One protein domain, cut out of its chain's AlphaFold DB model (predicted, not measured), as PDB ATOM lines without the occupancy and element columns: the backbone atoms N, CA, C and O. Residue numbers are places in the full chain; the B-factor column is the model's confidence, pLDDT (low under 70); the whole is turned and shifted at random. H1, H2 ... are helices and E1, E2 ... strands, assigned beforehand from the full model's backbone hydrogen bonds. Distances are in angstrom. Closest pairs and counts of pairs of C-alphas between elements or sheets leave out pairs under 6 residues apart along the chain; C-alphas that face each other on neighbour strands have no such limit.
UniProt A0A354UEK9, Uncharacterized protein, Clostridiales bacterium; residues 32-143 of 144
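What this domain is: This is residues 32 to 143 of the 144 residues of an uncharacterized protein of Clostridiales bacterium (UniProt A0A354UEK9). A small three-stranded sheet has two helices, H2 and H3, over one face and its other face bare; the long helix H1 packs on H2 on the side away from the sheet. The 112 printed residues hold, in order, H1, H2, E1, E2, H3 and E3, a mixed class; the mixed sheet runs E1, E2, E3. The whole is compact, with a radius of gyration of the C-alphas of 15.0 A, yet elongated, spanning 47 by 30 by 29 A.

Where its parts are: Look first at the sheet: E1 is residues 91 to 96, E2 105 to 111 and E3 140 to 143, ending at C-alpha 143 (23.735, -24.931, 319.083). H2, residues 66 to 84, is 27.1 A long, and H3 is residues 122 to 133. Find C-alpha 32 at (5.837, -42.214, 335.557); from there H1 runs 39.3 A to residue 57.

How they stand to each other: E1 and E2 form an antiparallel hairpin, with N 93 and O 109 at 2.9 A. E2 and E3 are parallel, with N 141 and O 108 at 2.8 A; E2, H3 and E3 make a strand-helix-strand unit, parallel neighbours with a helix between, its crossover right-handed. H2 and H3 are on the same face, two layers of helices and sheet, at heights of 7.4 A and 9.4 A over the sheet. H1 touches H2 with its residues 37 to 48 alone, a helical hairpin at a steep tilt of 39 degrees; the closest C-alphas, of Val 44 and Leu 73, are 6.3 A apart. Every O i to N i+4 pair is within hydrogen-bond range in H2 and H3, and 19 of 22 in H1.

The domain as a whole: The farthest C-alphas, of Glu 57 and Lys 119, are 47.2 A apart. The printed part has no cut, and its five links are short. Look for pLDDT under 70 at residues 32 to 70, 72 to 73, 76 and 98 to 104.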
ATOM      1  N   THR A  32       4.824 -41.748 334.587       48.47
ATOM      2  CA  THR A  32       5.837 -42.214 335.557       48.47
ATOM      3  C   THR A  32       7.146 -41.405 335.467       48.47
ATOM      4  O   THR A  32       7.869 -41.250 336.451       48.47
ATOM      5  N   LYS A  33       7.396 -40.813 334.294       48.09
ATOM      6  CA  LYS A  33       8.477 -39.886 333.960       48.09
ATOM      7  C   LYS A  33       8.435 -38.560 334.741       48.09
ATOM      8  O   LYS A  33       9.463 -38.148 335.266       48.09
ATOM      9  N   ALA A  34       7.267 -37.934 334.909       50.41
ATOM     10  CA  ALA A  34       7.110 -36.684 335.662       50.41
ATOM     11  C   ALA A  34       7.300 -36.894 337.174       50.41
ATOM     12  O   ALA A  34       7.931 -36.085 337.850       50.41
ATOM     13  N   LEU A  35       6.828 -38.027 337.704       50.66
ATOM     14  CA  LEU A  35       7.071 -38.405 339.097       50.66
ATOM     15  C   LEU A  35       8.565 -38.679 339.347       50.66
ATOM     16  O   LEU A  35       9.121 -38.231 340.346       50.66
ATOM     17  N   SER A  36       9.229 -39.366 338.412       44.62
ATOM     18  CA  SER A  36      10.675 -39.608 338.461       44.62
ATOM     19  C   SER A  36      11.483 -38.306 338.381       44.62
ATOM     20  O   SER A  36      12.452 -38.151 339.125       44.62
ATOM     21  N   PHE A  37      11.052 -37.347 337.559       51.59
ATOM     22  CA  PHE A  37      11.654 -36.017 337.489       51.59
ATOM     23  C   PHE A  37      11.516 -35.255 338.810       51.59
ATOM     24  O   PHE A  37      12.523 -34.801 339.340       51.59
ATOM     25  N   ILE A  38      10.316 -35.203 339.399       55.53
ATOM     26  CA  ILE A  38      10.072 -34.535 340.690       55.53
ATOM     27  C   ILE A  38      10.915 -35.165 341.809       55.53
ATOM     28  O   ILE A  38      11.539 -34.450 342.592       55.53
ATOM     29  N   ILE A  39      10.993 -36.499 341.866       52.88
ATOM     30  CA  ILE A  39      11.814 -37.221 342.852       52.88
ATOM     31  C   ILE A  39      13.311 -36.955 342.630       52.88
ATOM     32  O   ILE A  39      14.054 -36.779 343.596       52.88
ATOM     33  N   THR A  40      13.760 -36.894 341.375       49.88
ATOM     34  CA  THR A  40      15.156 -36.578 341.040       49.88
ATOM     35  C   THR A  40      15.485 -35.146 341.445       49.88
ATOM     36  O   THR A  40      16.455 -34.927 342.164       49.88
ATOM     37  N   LEU A  41      14.643 -34.177 341.083       56.28
ATOM     38  CA  LEU A  41      14.807 -32.776 341.468       56.28
ATOM     39  C   LEU A  41      14.867 -32.626 342.996       56.28
ATOM     40  O   LEU A  41      15.731 -31.927 343.524       56.28
ATOM     41  N   PHE A  42      14.003 -33.352 343.710       60.34
ATOM     42  CA  PHE A  42      13.972 -33.406 345.169       60.34
ATOM     43  C   PHE A  42      15.273 -33.955 345.764       60.34
ATOM     44  O   PHE A  42      15.858 -33.312 346.635       60.34
ATOM     45  N   LEU A  43      15.756 -35.110 345.293       52.22
ATOM     46  CA  LEU A  43      16.979 -35.726 345.813       52.22
ATOM     47  C   LEU A  43      18.193 -34.827 345.589       52.22
ATOM     48  O   LEU A  43      18.993 -34.641 346.503       52.22
ATOM     49  N   VAL A  44      18.320 -34.228 344.405       51.59
ATOM     50  CA  VAL A  44      19.479 -33.383 344.100       51.59
ATOM     51  C   VAL A  44      19.409 -32.074 344.907       51.59
ATOM     52  O   VAL A  44      20.414 -31.679 345.497       51.59
ATOM     53  N   THR A  45      18.224 -31.467 345.070       52.53
ATOM     54  CA  THR A  45      18.022 -30.286 345.945       52.53
ATOM     55  C   THR A  45      18.333 -30.604 347.413       52.53
ATOM     56  O   THR A  45      18.966 -29.810 348.114       52.53
ATOM     57  N   PHE A  46      17.938 -31.792 347.880       54.91
ATOM     58  CA  PHE A  46      18.241 -32.295 349.217       54.91
ATOM     59  C   PHE A  46      19.754 -32.481 349.418       54.91
ATOM     60  O   PHE A  46      20.307 -31.965 350.389       54.91
ATOM     61  N   PHE A  47      20.453 -33.138 348.486       48.56
ATOM     62  CA  PHE A  47      21.905 -33.333 348.569       48.56
ATOM     63  C   PHE A  47      22.692 -32.024 348.479       48.56
ATOM     64  O   PHE A  47      23.668 -31.861 349.211       48.56
ATOM     65  N   ALA A  48      22.261 -31.075 347.643       49.88
ATOM     66  CA  ALA A  48      22.846 -29.739 347.613       49.88
ATOM     67  C   ALA A  48      22.690 -29.065 348.984       49.88
ATOM     68  O   ALA A  48      23.684 -28.694 349.606       49.88
ATOM     69  N   SER A  49      21.469 -29.024 349.525       48.31
ATOM     70  CA  SER A  49      21.162 -28.387 350.816       48.31
ATOM     71  C   SER A  49      21.912 -29.006 352.008       48.31
ATOM     72  O   SER A  49      22.275 -28.295 352.947       48.31
ATOM     73  N   PHE A  50      22.172 -30.319 351.989       47.03
ATOM     74  CA  PHE A  50      22.967 -30.997 353.022       47.03
ATOM     75  C   PHE A  50      24.475 -30.751 352.868       47.03
ATOM     76  O   PHE A  50      25.144 -30.500 353.873       47.03
ATOM     77  N   ASN A  51      25.007 -30.738 351.639       42.66
ATOM     78  CA  ASN A  51      26.405 -30.365 351.394       42.66
ATOM     79  C   ASN A  51      26.682 -28.904 351.781       42.66
ATOM     80  O   ASN A  51      27.712 -28.624 352.388       42.66
ATOM     81  N   PHE A  52      25.729 -27.991 351.569       41.69
ATOM     82  CA  PHE A  52      25.847 -26.594 352.006       41.69
ATOM     83  C   PHE A  52      26.025 -26.416 353.517       41.69
ATOM     84  O   PHE A  52      26.601 -25.421 353.957       41.69
ATOM     85  N   LYS A  53      25.556 -27.367 354.335       40.31
ATOM     86  CA  LYS A  53      25.689 -27.283 355.795       40.31
ATOM     87  C   LYS A  53      26.996 -27.884 356.319       40.31
ATOM     88  O   LYS A  53      27.507 -27.369 357.305       40.31
ATOM     89  N   GLY A  54      27.556 -28.895 355.646       36.03
ATOM     90  CA  GLY A  54      28.905 -29.417 355.931       36.03
ATOM     91  C   GLY A  54      30.036 -28.499 355.446       36.03
ATOM     92  O   GLY A  54      31.154 -28.565 355.940       36.03
ATOM     93  N   ILE A  55      29.727 -27.598 354.514       40.19
ATOM     94  CA  ILE A  55      30.652 -26.611 353.942       40.19
ATOM     95  C   ILE A  55      30.880 -25.399 354.862       40.19
ATOM     96  O   ILE A  55      31.949 -24.798 354.815       40.19
ATOM     97  N   LYS A  56      29.945 -25.069 355.767       45.06
ATOM     98  CA  LYS A  56      30.125 -23.956 356.724       45.06
ATOM     99  C   LYS A  56      31.263 -24.164 357.732       45.06
ATOM    100  O   LYS A  56      31.653 -23.200 358.381       45.06
ATOM    101  N   GLU A  57      31.777 -25.383 357.870       44.41
ATOM    102  CA  GLU A  57      32.900 -25.701 358.761       44.41
ATOM    103  C   GLU A  57      34.255 -25.754 358.028       44.41
ATOM    104  O   GLU A  57      35.274 -26.028 358.656       44.41
ATOM    105  N   ASN A  58      34.301 -25.483 356.716       43.75
ATOM    106  CA  ASN A  58      35.516 -25.590 355.908       43.75
ATOM    107  C   ASN A  58      35.767 -24.281 355.137       43.75
ATOM    108  O   ASN A  58      35.095 -23.993 354.151       43.75
ATOM    109  N   GLU A  59      36.743 -23.485 355.583       42.44
ATOM    110  CA  GLU A  59      37.037 -22.129 355.071       42.44
ATOM    111  C   GLU A  59      37.446 -22.076 353.583       42.44
ATOM    112  O   GLU A  59      37.480 -21.000 352.994       42.44
ATOM    113  N   ASN A  60      37.696 -23.227 352.948       45.28
ATOM    114  CA  ASN A  60      38.059 -23.342 351.529       45.28
ATOM    115  C   ASN A  60      36.929 -23.861 350.625       45.28
ATOM    116  O   ASN A  60      37.160 -24.161 349.451       45.28
ATOM    117  N   ALA A  61      35.717 -24.035 351.145       46.44
ATOM    118  CA  ALA A  61      34.626 -24.575 350.352       46.44
ATOM    119  C   ALA A  61      33.919 -23.465 349.553       46.44
ATOM    120  O   ALA A  61      33.311 -22.558 350.115       46.44
ATOM    121  N   TYR A  62      34.002 -23.557 348.221       47.03
ATOM    122  CA  TYR A  62      33.271 -22.701 347.284       47.03
ATOM    123  C   TYR A  62      31.767 -22.747 347.594       47.03
ATOM    124  O   TYR A  62      31.101 -23.761 347.377       47.03
ATOM    125  N   VAL A  63      31.235 -21.644 348.122       50.62
ATOM    126  CA  VAL A  63      29.801 -21.469 348.367       50.62
ATOM    127  C   VAL A  63      29.162 -21.017 347.058       50.62
ATOM    128  O   VAL A  63      29.347 -19.876 346.643       50.62
ATOM    129  N   TYR A  64      28.427 -21.908 346.396       50.94
ATOM    130  CA  TYR A  64      27.585 -21.529 345.259       50.94
ATOM    131  C   TYR A  64      26.438 -20.631 345.739       50.94
ATOM    132  O   TYR A  64      25.891 -20.854 346.824       50.94
ATOM    133  N   SER A  65      26.055 -19.626 344.946       63.09
ATOM    134  CA  SER A  65      24.846 -18.853 345.243       63.09
ATOM    135  C   SER A  65      23.594 -19.732 345.095       63.09
ATOM    136  O   SER A  65      23.636 -20.815 344.504       63.09
ATOM    137  N   GLU A  66      22.455 -19.294 345.643       62.69
ATOM    138  CA  GLU A  66      21.181 -20.010 345.482       62.69
ATOM    139  C   GLU A  66      20.821 -20.183 343.997       62.69
ATOM    140  O   GLU A  66      20.402 -21.266 343.589       62.69
ATOM    141  N   LYS A  67      21.084 -19.153 343.183       68.75
ATOM    142  CA  LYS A  67      20.903 -19.181 341.730       68.75
ATOM    143  C   LYS A  67      21.803 -20.226 341.069       68.75
ATOM    144  O   LYS A  67      21.289 -21.120 340.401       68.75
ATOM    145  N   ASP A  68      23.109 -20.177 341.337       65.88
ATOM    146  CA  ASP A  68      24.076 -21.122 340.754       65.88
ATOM    147  C   ASP A  68      23.742 -22.568 341.142       65.88
ATOM    148  O   ASP A  68      23.898 -23.502 340.357       65.88
ATOM    149  N   SER A  69      23.240 -22.757 342.364       65.44
ATOM    150  CA  SER A  69      22.788 -24.059 342.848       65.44
ATOM    151  C   SER A  69      21.591 -24.553 342.049       65.44
ATOM    152  O   SER A  69      21.603 -25.686 341.583       65.44
ATOM    153  N   GLN A  70      20.565 -23.722 341.852       66.50
ATOM    154  CA  GLN A  70      19.386 -24.093 341.066       66.50
ATOM    155  C   GLN A  70      19.742 -24.404 339.607       66.50
ATOM    156  O   GLN A  70      19.285 -25.416 339.077       66.50
ATOM    157  N   GLU A  71      20.594 -23.598 338.977       75.69
ATOM    158  CA  GLU A  71      21.070 -23.836 337.609       75.69
ATOM    159  C   GLU A  71      21.844 -25.159 337.503       75.69
ATOM    160  O   GLU A  71      21.598 -25.952 336.589       75.69
ATOM    161  N   LEU A  72      22.704 -25.471 338.481       68.19
ATOM    162  CA  LEU A  72      23.425 -26.745 338.550       68.19
ATOM    163  C   LEU A  72      22.471 -27.942 338.705       68.19
ATOM    164  O   LEU A  72      22.640 -28.965 338.034       68.19
ATOM    165  N   LEU A  73      21.463 -27.817 339.573       68.50
ATOM    166  CA  LEU A  73      20.440 -28.841 339.803       68.50
ATOM    167  C   LEU A  73      19.637 -29.119 338.529       68.50
ATOM    168  O   LEU A  73      19.459 -30.277 338.143       68.50
ATOM    169  N   LEU A  74      19.177 -28.060 337.862       74.69
ATOM    170  CA  LEU A  74      18.394 -28.153 336.633       74.69
ATOM    171  C   LEU A  74      19.229 -28.704 335.476       74.69
ATOM    172  O   LEU A  74      18.758 -29.580 334.753       74.69
ATOM    173  N   LYS A  75      20.493 -28.276 335.352       79.50
ATOM    174  CA  LYS A  75      21.454 -28.839 334.395       79.50
ATOM    175  C   LYS A  75      21.618 -30.343 334.594       79.50
ATOM    176  O   LYS A  75      21.530 -31.100 333.628       79.50
ATOM    177  N   PHE A  76      21.831 -30.786 335.833       69.38
ATOM    178  CA  PHE A  76      21.981 -32.207 336.142       69.38
ATOM    179  C   PHE A  76      20.712 -33.001 335.813       69.38
ATOM    180  O   PHE A  76      20.791 -34.069 335.205       69.38
ATOM    181  N   ALA A  77      19.538 -32.485 336.182       70.81
ATOM    182  CA  ALA A  77      18.270 -33.136 335.871       70.81
ATOM    183  C   ALA A  77      18.047 -33.243 334.352       70.81
ATOM    184  O   ALA A  77      17.648 -34.302 333.866       70.81
ATOM    185  N   CYS A  78      18.371 -32.185 333.604       79.12
ATOM    186  CA  CYS A  78      18.243 -32.148 332.149       79.12
ATOM    187  C   CYS A  78      19.148 -33.193 331.488       79.12
ATOM    188  O   CYS A  78      18.677 -33.987 330.677       79.12
ATOM    189  N   ASP A  79      20.419 -33.259 331.898       80.25
ATOM    190  CA  ASP A  79      21.373 -34.268 331.421       80.25
ATOM    191  C   ASP A  79      20.868 -35.698 331.657       80.25
ATOM    192  O   ASP A  79      20.917 -36.545 330.763       80.25
ATOM    193  N   LYS A  80      20.337 -35.979 332.854       77.50
ATOM    194  CA  LYS A  80      19.824 -37.313 333.195       77.50
ATOM    195  C   LYS A  80      18.596 -37.703 332.385       77.50
ATOM    196  O   LYS A  80      18.522 -38.849 331.944       77.50
ATOM    197  N   ILE A  81      17.655 -36.785 332.181       76.44
ATOM    198  CA  ILE A  81      16.458 -37.057 331.378       76.44
ATOM    199  C   ILE A  81      16.845 -37.352 329.930       76.44
ATOM    200  O   ILE A  81      16.421 -38.375 329.395       76.44
ATOM    201  N   LEU A  82      17.676 -36.501 329.320       81.25
ATOM    202  CA  LEU A  82      18.119 -36.701 327.940       81.25
ATOM    203  C   LEU A  82      18.804 -38.064 327.787       81.25
ATOM    204  O   LEU A  82      18.411 -38.851 326.926       81.25
ATOM    205  N   LYS A  83      19.739 -38.405 328.684       81.69
ATOM    206  CA  LYS A  83      20.442 -39.700 328.656       81.69
ATOM    207  C   LYS A  83      19.505 -40.894 328.831       81.69
ATOM    208  O   LYS A  83      19.681 -41.897 328.143       81.69
ATOM    209  N   ASN A  84      18.503 -40.795 329.705       78.38
ATOM    210  CA  ASN A  84      17.501 -41.853 329.881       78.38
ATOM    211  C   ASN A  84      16.678 -42.088 328.607       78.38
ATOM    212  O   ASN A  84      16.335 -43.225 328.294       78.38
ATOM    213  N   GLU A  85      16.410 -41.030 327.843       79.88
ATOM    214  CA  GLU A  85      15.721 -41.093 326.550       79.88
ATOM    215  C   GLU A  85      16.686 -41.315 325.367       79.88
ATOM    216  O   GLU A  85      16.291 -41.193 324.203       79.88
ATOM    217  N   LYS A  86      17.943 -41.689 325.645       86.00
ATOM    218  CA  LYS A  86      19.000 -41.961 324.657       86.00
ATOM    219  C   LYS A  86      19.355 -40.752 323.784       86.00
ATOM    220  O   LYS A  86      19.548 -40.889 322.575       86.00
ATOM    221  N   VAL A  87      19.401 -39.573 324.392       89.56
ATOM    222  CA  VAL A  87      19.906 -38.332 323.801       89.56
ATOM    223  C   VAL A  87      21.115 -37.870 324.611       89.56
ATOM    224  O   VAL A  87      21.063 -37.772 325.835       89.56
ATOM    225  N   PHE A  88      22.216 -37.597 323.929       92.50
ATOM    226  CA  PHE A  88      23.489 -37.185 324.511       92.50
ATOM    227  C   PHE A  88      23.826 -35.793 324.003       92.50
ATOM    228  O   PHE A  88      23.561 -35.500 322.849       92.50
ATOM    229  N   ALA A  89      24.390 -34.936 324.845       93.38
ATOM    230  CA  ALA A  89      24.804 -33.592 324.461       93.38
ATOM    231  C   ALA A  89      26.209 -33.326 325.000       93.38
ATOM    232  O   ALA A  89      26.542 -33.781 326.098       93.38
ATOM    233  N   ASP A  90      27.005 -32.571 324.245       92.12
ATOM    234  CA  ASP A  90      28.358 -32.178 324.658       92.12
ATOM    235  C   ASP A  90      28.305 -31.255 325.881       92.12
ATOM    236  O   ASP A  90      29.142 -31.320 326.781       92.12
ATOM    237  N   GLU A  91      27.299 -30.383 325.913       93.88
ATOM    238  CA  GLU A  91      27.124 -29.385 326.952       93.88
ATOM    239  C   GLU A  91      25.648 -29.018 327.115       93.88
ATOM    240  O   GLU A  91      24.889 -28.939 326.146       93.88
ATOM    241  N   ILE A  92      25.257 -28.776 328.366       91.44
ATOM    242  CA  ILE A  92      23.938 -28.270 328.741       91.44
ATOM    243  C   ILE A  92      24.149 -27.078 329.667       91.44
ATOM    244  O   ILE A  92      24.871 -27.176 330.666       91.44
ATOM    245  N   ILE A  93      23.504 -25.967 329.330       92.25
ATOM    246  CA  ILE A  93      23.470 -24.743 330.127       92.25
ATOM    247  C   ILE A  93      22.006 -24.471 330.452       92.25
ATOM    248  O   ILE A  93      21.160 -24.502 329.560       92.25
ATOM    249  N   VAL A  94      21.710 -24.225 331.724       87.31
ATOM    250  CA  VAL A  94      20.378 -23.823 332.174       87.31
ATOM    251  C   VAL A  94      20.518 -22.484 332.867       87.31
ATOM    252  O   VAL A  94      21.353 -22.352 333.754       87.31
ATOM    253  N   GLU A  95      19.712 -21.517 332.452       88.88
ATOM    254  CA  GLU A  95      19.669 -20.176 333.029       88.88
ATOM    255  C   GLU A  95      18.324 -20.005 333.735       88.88
ATOM    256  O   GLU A  95      17.267 -20.221 333.127       88.88
ATOM    257  N   THR A  96      18.340 -19.616 335.010       80.50
ATOM    258  CA  THR A  96      17.110 -19.298 335.751       80.50
ATOM    259  C   THR A  96      16.755 -17.816 335.621       80.50
ATOM    260  O   THR A  96      17.621 -16.954 335.452       80.50
ATOM    261  N   ALA A  97      15.458 -17.507 335.656       74.94
ATOM    262  CA  ALA A  97      14.984 -16.128 335.717       74.94
ATOM    263  C   ALA A  97      15.258 -15.535 337.111       74.94
ATOM    264  O   ALA A  97      15.189 -16.243 338.113       74.94
ATOM    265  N   GLU A  98      15.564 -14.236 337.181       58.44
ATOM    266  CA  GLU A  98      15.920 -13.554 338.440       58.44
ATOM    267  C   GLU A  98      14.733 -13.390 339.408       58.44
ATOM    268  O   GLU A  98      14.924 -13.193 340.608       58.44
ATOM    269  N   ASP A  99      13.504 -13.514 338.908       48.75
ATOM    270  CA  ASP A  99      12.289 -13.293 339.683       48.75
ATOM    271  C   ASP A  99      11.950 -14.509 340.552       48.75
ATOM    272  O   ASP A  99      11.331 -15.434 340.040       48.75
ATOM    273  N   ASN A 100      12.351 -14.479 341.837       41.09
ATOM    274  CA  ASN A 100      11.789 -15.054 343.092       41.09
ATOM    275  C   ASN A 100      10.929 -16.349 343.092       41.09
ATOM    276  O   ASN A 100      10.375 -16.724 344.129       41.09
ATOM    277  N   PHE A 101      10.800 -17.058 341.982       46.12
ATOM    278  CA  PHE A 101      10.033 -18.273 341.813       46.12
ATOM    279  C   PHE A 101      11.017 -19.415 341.620       46.12
ATOM    280  O   PHE A 101      11.760 -19.474 340.638       46.12
ATOM    281  N   ILE A 102      11.031 -20.318 342.597       47.50
ATOM    282  CA  ILE A 102      11.912 -21.480 342.608       47.50
ATOM    283  C   ILE A 102      11.676 -22.267 341.307       47.50
ATOM    284  O   ILE A 102      10.548 -22.669 341.022       47.50
ATOM    285  N   PHE A 103      12.747 -22.476 340.532       56.00
ATOM    286  CA  PHE A 103      12.752 -23.174 339.236       56.00
ATOM    287  C   PHE A 103      12.118 -22.436 338.044       56.00
ATOM    288  O   PHE A 103      11.756 -23.077 337.056       56.00
ATOM    289  N   SER A 104      12.022 -21.104 338.074       68.81
ATOM    290  CA  SER A 104      11.710 -20.342 336.857       68.81
ATOM    291  C   SER A 104      12.869 -20.437 335.859       68.81
ATOM    292  O   SER A 104      13.947 -19.891 336.089       68.81
ATOM    293  N   ILE A 105      12.667 -21.162 334.758       80.50
ATOM    294  CA  ILE A 105      13.675 -21.344 333.707       80.50
ATOM    295  C   ILE A 105      13.547 -20.205 332.693       80.50
ATOM    296  O   ILE A 105      12.502 -20.031 332.059       80.50
ATOM    297  N   SER A 106      14.635 -19.451 332.535       87.75
ATOM    298  CA  SER A 106      14.787 -18.439 331.491       87.75
ATOM    299  C   SER A 106      15.106 -19.109 330.158       87.75
ATOM    300  O   SER A 106      14.379 -18.931 329.181       87.75
ATOM    301  N   SER A 107      16.157 -19.936 330.132       93.06
ATOM    302  CA  SER A 107      16.557 -20.665 328.932       93.06
ATOM    303  C   SER A 107      17.261 -21.985 329.243       93.06
ATOM    304  O   SER A 107      17.872 -22.156 330.299       93.06
ATOM    305  N   ILE A 108      17.182 -22.924 328.299       92.94
ATOM    306  CA  ILE A 108      17.988 -24.148 328.275       92.94
ATOM    307  C   ILE A 108      18.725 -24.189 326.944       92.94
ATOM    308  O   ILE A 108      18.105 -24.151 325.883       92.94
ATOM    309  N   LYS A 109      20.053 -24.284 326.987       96.25
ATOM    310  CA  LYS A 109      20.911 -24.357 325.802       96.25
ATOM    311  C   LYS A 109      21.583 -25.722 325.755       96.25
ATOM    312  O   LYS A 109      22.224 -26.127 326.724       96.25
ATOM    313  N   VAL A 110      21.458 -26.417 324.630       95.88
ATOM    314  CA  VAL A 110      21.984 -27.770 324.425       95.88
ATOM    315  C   VAL A 110      22.943 -27.775 323.243       95.88
ATOM    316  O   VAL A 110      22.573 -27.390 322.132       95.88
ATOM    317  N   LYS A 111      24.174 -28.228 323.472       96.75
ATOM    318  CA  LYS A 111      25.202 -28.325 322.438       96.75
ATOM    319  C   LYS A 111      25.189 -29.693 321.778       96.75
ATOM    320  O   LYS A 111      25.294 -30.696 322.482       96.75
ATOM    321  N   ARG A 112      25.111 -29.717 320.443       94.94
ATOM    322  CA  ARG A 112      25.213 -30.926 319.600       94.94
ATOM    323  C   ARG A 112      24.493 -32.156 320.184       94.94
ATOM    324  O   ARG A 112      25.144 -33.154 320.487       94.94
ATOM    325  N   PRO A 113      23.166 -32.113 320.377       94.69
ATOM    326  CA  PRO A 113      22.444 -33.287 320.836       94.69
ATOM    327  C   PRO A 113      22.473 -34.407 319.783       94.69
ATOM    328  O   PRO A 113      22.043 -34.202 318.645       94.69
ATOM    329  N   THR A 114      22.923 -35.600 320.170       96.19
ATOM    330  CA  THR A 114      22.974 -36.805 319.334       96.19
ATOM    331  C   THR A 114      22.236 -37.986 319.961       96.19
ATOM    332  O   THR A 114      22.078 -38.063 321.179       96.19
ATOM    333  N   ASP A 115      21.805 -38.942 319.144       94.56
ATOM    334  CA  ASP A 115      21.271 -40.223 319.616       94.56
ATOM    335  C   ASP A 115      22.385 -41.232 319.978       94.56
ATOM    336  O   ASP A 115      23.579 -40.935 319.909       94.56
ATOM    337  N   GLU A 116      21.994 -42.457 320.349       92.31
ATOM    338  CA  GLU A 116      22.916 -43.565 320.659       92.31
ATOM    339  C   GLU A 116      23.807 -44.009 319.483       92.31
ATOM    340  O   GLU A 116      24.800 -44.699 319.694       92.31
ATOM    341  N   ASN A 117      23.477 -43.597 318.257       93.94
ATOM    342  CA  ASN A 117      24.219 -43.902 317.037       93.94
ATOM    343  C   ASN A 117      25.005 -42.689 316.508       93.94
ATOM    344  O   ASN A 117      25.538 -42.752 315.398       93.94
ATOM    345  N   GLY A 118      25.054 -41.580 317.256       90.50
ATOM    346  CA  GLY A 118      25.714 -40.342 316.836       90.50
ATOM    347  C   GLY A 118      24.957 -39.556 315.761       90.50
ATOM    348  O   GLY A 118      25.544 -38.687 315.118       90.50
ATOM    349  N   LYS A 119      23.673 -39.854 315.528       93.81
ATOM    350  CA  LYS A 119      22.822 -39.095 314.604       93.81
ATOM    351  C   LYS A 119      22.259 -37.860 315.289       93.81
ATOM    352  O   LYS A 119      22.064 -37.856 316.501       93.81
ATOM    353  N   ASP A 120      21.964 -36.841 314.489       94.12
ATOM    354  CA  ASP A 120      21.348 -35.599 314.951       94.12
ATOM    355  C   ASP A 120      20.035 -35.873 315.705       94.12
ATOM    356  O   ASP A 120      19.153 -36.574 315.206       94.12
ATOM    357  N   ALA A 121      19.928 -35.337 316.923       94.88
ATOM    358  CA  ALA A 121      18.774 -35.513 317.801       94.88
ATOM    359  C   ALA A 121      18.222 -34.165 318.293       94.88
ATOM    360  O   ALA A 121      17.661 -34.094 319.389       94.88
ATOM    361  N   LYS A 122      18.375 -33.092 317.498       95.19
ATOM    362  CA  LYS A 122      17.978 -31.722 317.871       95.19
ATOM    363  C   LYS A 122      16.499 -31.632 318.234       95.19
ATOM    364  O   LYS A 122      16.168 -31.214 319.341       95.19
ATOM    365  N   ASP A 123      15.621 -32.093 317.347       94.81
ATOM    366  CA  ASP A 123      14.171 -32.027 317.567       94.81
ATOM    367  C   ASP A 123      13.733 -32.874 318.764       94.81
ATOM    368  O   ASP A 123      12.949 -32.421 319.596       94.81
ATOM    369  N   LYS A 124      14.316 -34.071 318.902       93.12
ATOM    370  CA  LYS A 124      14.040 -34.976 320.020       93.12
ATOM    371  C   LYS A 124      14.478 -34.372 321.357       93.12
ATOM    372  O   LYS A 124      13.746 -34.465 322.337       93.12
ATOM    373  N   ALA A 125      15.653 -33.738 321.409       93.38
ATOM    374  CA  ALA A 125      16.133 -33.056 322.610       93.38
ATOM    375  C   ALA A 125      15.183 -31.926 323.025       93.38
ATOM    376  O   ALA A 125      14.820 -31.827 324.196       93.38
ATOM    377  N   VAL A 126      14.748 -31.108 322.061       94.88
ATOM    378  CA  VAL A 126      13.809 -30.006 322.303       94.88
ATOM    379  C   VAL A 126      12.470 -30.526 322.820       94.88
ATOM    380  O   VAL A 126      11.968 -30.002 323.811       94.88
ATOM    381  N   GLU A 127      11.916 -31.567 322.198       91.06
ATOM    382  CA  GLU A 127      10.650 -32.182 322.609       91.06
ATOM    383  C   GLU A 127      10.707 -32.690 324.056       91.06
ATOM    384  O   GLU A 127       9.874 -32.305 324.876       91.06
ATOM    385  N   ILE A 128      11.739 -33.474 324.393       83.50
ATOM    386  CA  ILE A 128      11.938 -34.015 325.744       83.50
ATOM    387  C   ILE A 128      12.051 -32.884 326.771       83.50
ATOM    388  O   ILE A 128      11.436 -32.942 327.835       83.50
ATOM    389  N   ILE A 129      12.833 -31.844 326.476       85.06
ATOM    390  CA  ILE A 129      13.027 -30.731 327.411       85.06
ATOM    391  C   ILE A 129      11.714 -29.976 327.629       85.06
ATOM    392  O   ILE A 129      11.352 -29.719 328.777       85.06
ATOM    393  N   CYS A 130      10.981 -29.664 326.558       82.38
ATOM    394  CA  CYS A 130       9.694 -28.975 326.658       82.38
ATOM    395  C   CYS A 130       8.690 -29.786 327.488       82.38
ATOM    396  O   CYS A 130       8.032 -29.227 328.363       82.38
ATOM    397  N   GLU A 131       8.603 -31.100 327.258       78.38
ATOM    398  CA  GLU A 131       7.680 -31.980 327.980       78.38
ATOM    399  C   GLU A 131       8.025 -32.076 329.475       78.38
ATOM    400  O   GLU A 131       7.150 -31.916 330.327       78.38
ATOM    401  N   TYR A 132       9.294 -32.320 329.816       74.25
ATOM    402  CA  TYR A 132       9.684 -32.620 331.197       74.25
ATOM    403  C   TYR A 132       9.843 -31.376 332.067       74.25
ATOM    404  O   TYR A 132       9.532 -31.422 333.257       74.25
ATOM    405  N   PHE A 133      10.322 -30.274 331.490       75.31
ATOM    406  CA  PHE A 133      10.510 -29.017 332.213       75.31
ATOM    407  C   PHE A 133       9.317 -28.071 332.070       75.31
ATOM    408  O   PHE A 133       9.311 -27.021 332.708       75.31
ATOM    409  N   ASN A 134       8.302 -28.439 331.276       73.50
ATOM    410  CA  ASN A 134       7.134 -27.607 330.987       73.50
ATOM    411  C   ASN A 134       7.540 -26.186 330.544       73.50
ATOM    412  O   ASN A 134       7.006 -25.185 331.024       73.50
ATOM    413  N   VAL A 135       8.539 -26.115 329.660       78.56
ATOM    414  CA  VAL A 135       9.056 -24.870 329.080       78.56
ATOM    415  C   VAL A 135       8.591 -24.728 327.637       78.56
ATOM    416  O   VAL A 135       8.431 -25.710 326.915       78.56
ATOM    417  N   GLU A 136       8.376 -23.489 327.210       83.12
ATOM    418  CA  GLU A 136       8.045 -23.174 325.822       83.12
ATOM    419  C   GLU A 136       9.233 -23.491 324.906       83.12
ATOM    420  O   GLU A 136      10.389 -23.272 325.273       83.12
ATOM    421  N   LYS A 137       8.948 -23.947 323.680       89.50
ATOM    422  CA  LYS A 137       9.971 -24.298 322.680       89.50
ATOM    423  C   LYS A 137      10.965 -23.160 322.424       89.50
ATOM    424  O   LYS A 137      12.143 -23.407 322.201       89.50
ATOM    425  N   GLU A 138      10.492 -21.920 322.501       92.69
ATOM    426  CA  GLU A 138      11.276 -20.695 322.310       92.69
ATOM    427  C   GLU A 138      12.369 -20.497 323.371       92.69
ATOM    428  O   GLU A 138      13.324 -19.763 323.133       92.69
ATOM    429  N   LYS A 139      12.263 -21.174 324.521       91.31
ATOM    430  CA  LYS A 139      13.252 -21.132 325.606       91.31
ATOM    431  C   LYS A 139      14.312 -22.231 325.497       91.31
ATOM    432  O   LYS A 139      15.226 -22.264 326.321       91.31
ATOM    433  N   VAL A 140      14.206 -23.130 324.513       94.31
ATOM    434  CA  VAL A 140      15.151 -24.233 324.298       94.31
ATOM    435  C   VAL A 140      15.977 -23.974 323.041       94.31
ATOM    436  O   VAL A 140      15.475 -24.035 321.921       94.31
ATOM    437  N   PHE A 141      17.269 -23.714 323.221       96.00
ATOM    438  CA  PHE A 141      18.195 -23.389 322.141       96.00
ATOM    439  C   PHE A 141      19.145 -24.547 321.880       96.00
ATOM    440  O   PHE A 141      19.798 -25.048 322.794       96.00
ATOM    441  N   VAL A 142      19.275 -24.939 320.617       93.88
ATOM    442  CA  VAL A 142      20.236 -25.961 320.206       93.88
ATOM    443  C   VAL A 142      21.323 -25.317 319.363       93.88
ATOM    444  O   VAL A 142      21.019 -24.611 318.402       93.88
ATOM    445  N   TYR A 143      22.580 -25.545 319.734       92.44
ATOM    446  CA  TYR A 143      23.735 -24.931 319.083       92.44
ATOM    447  C   TYR A 143      24.829 -25.952 318.758       92.44
ATOM    448  O   TYR A 143      24.832 -27.080 319.264       92.44
TER     449      TYR A 143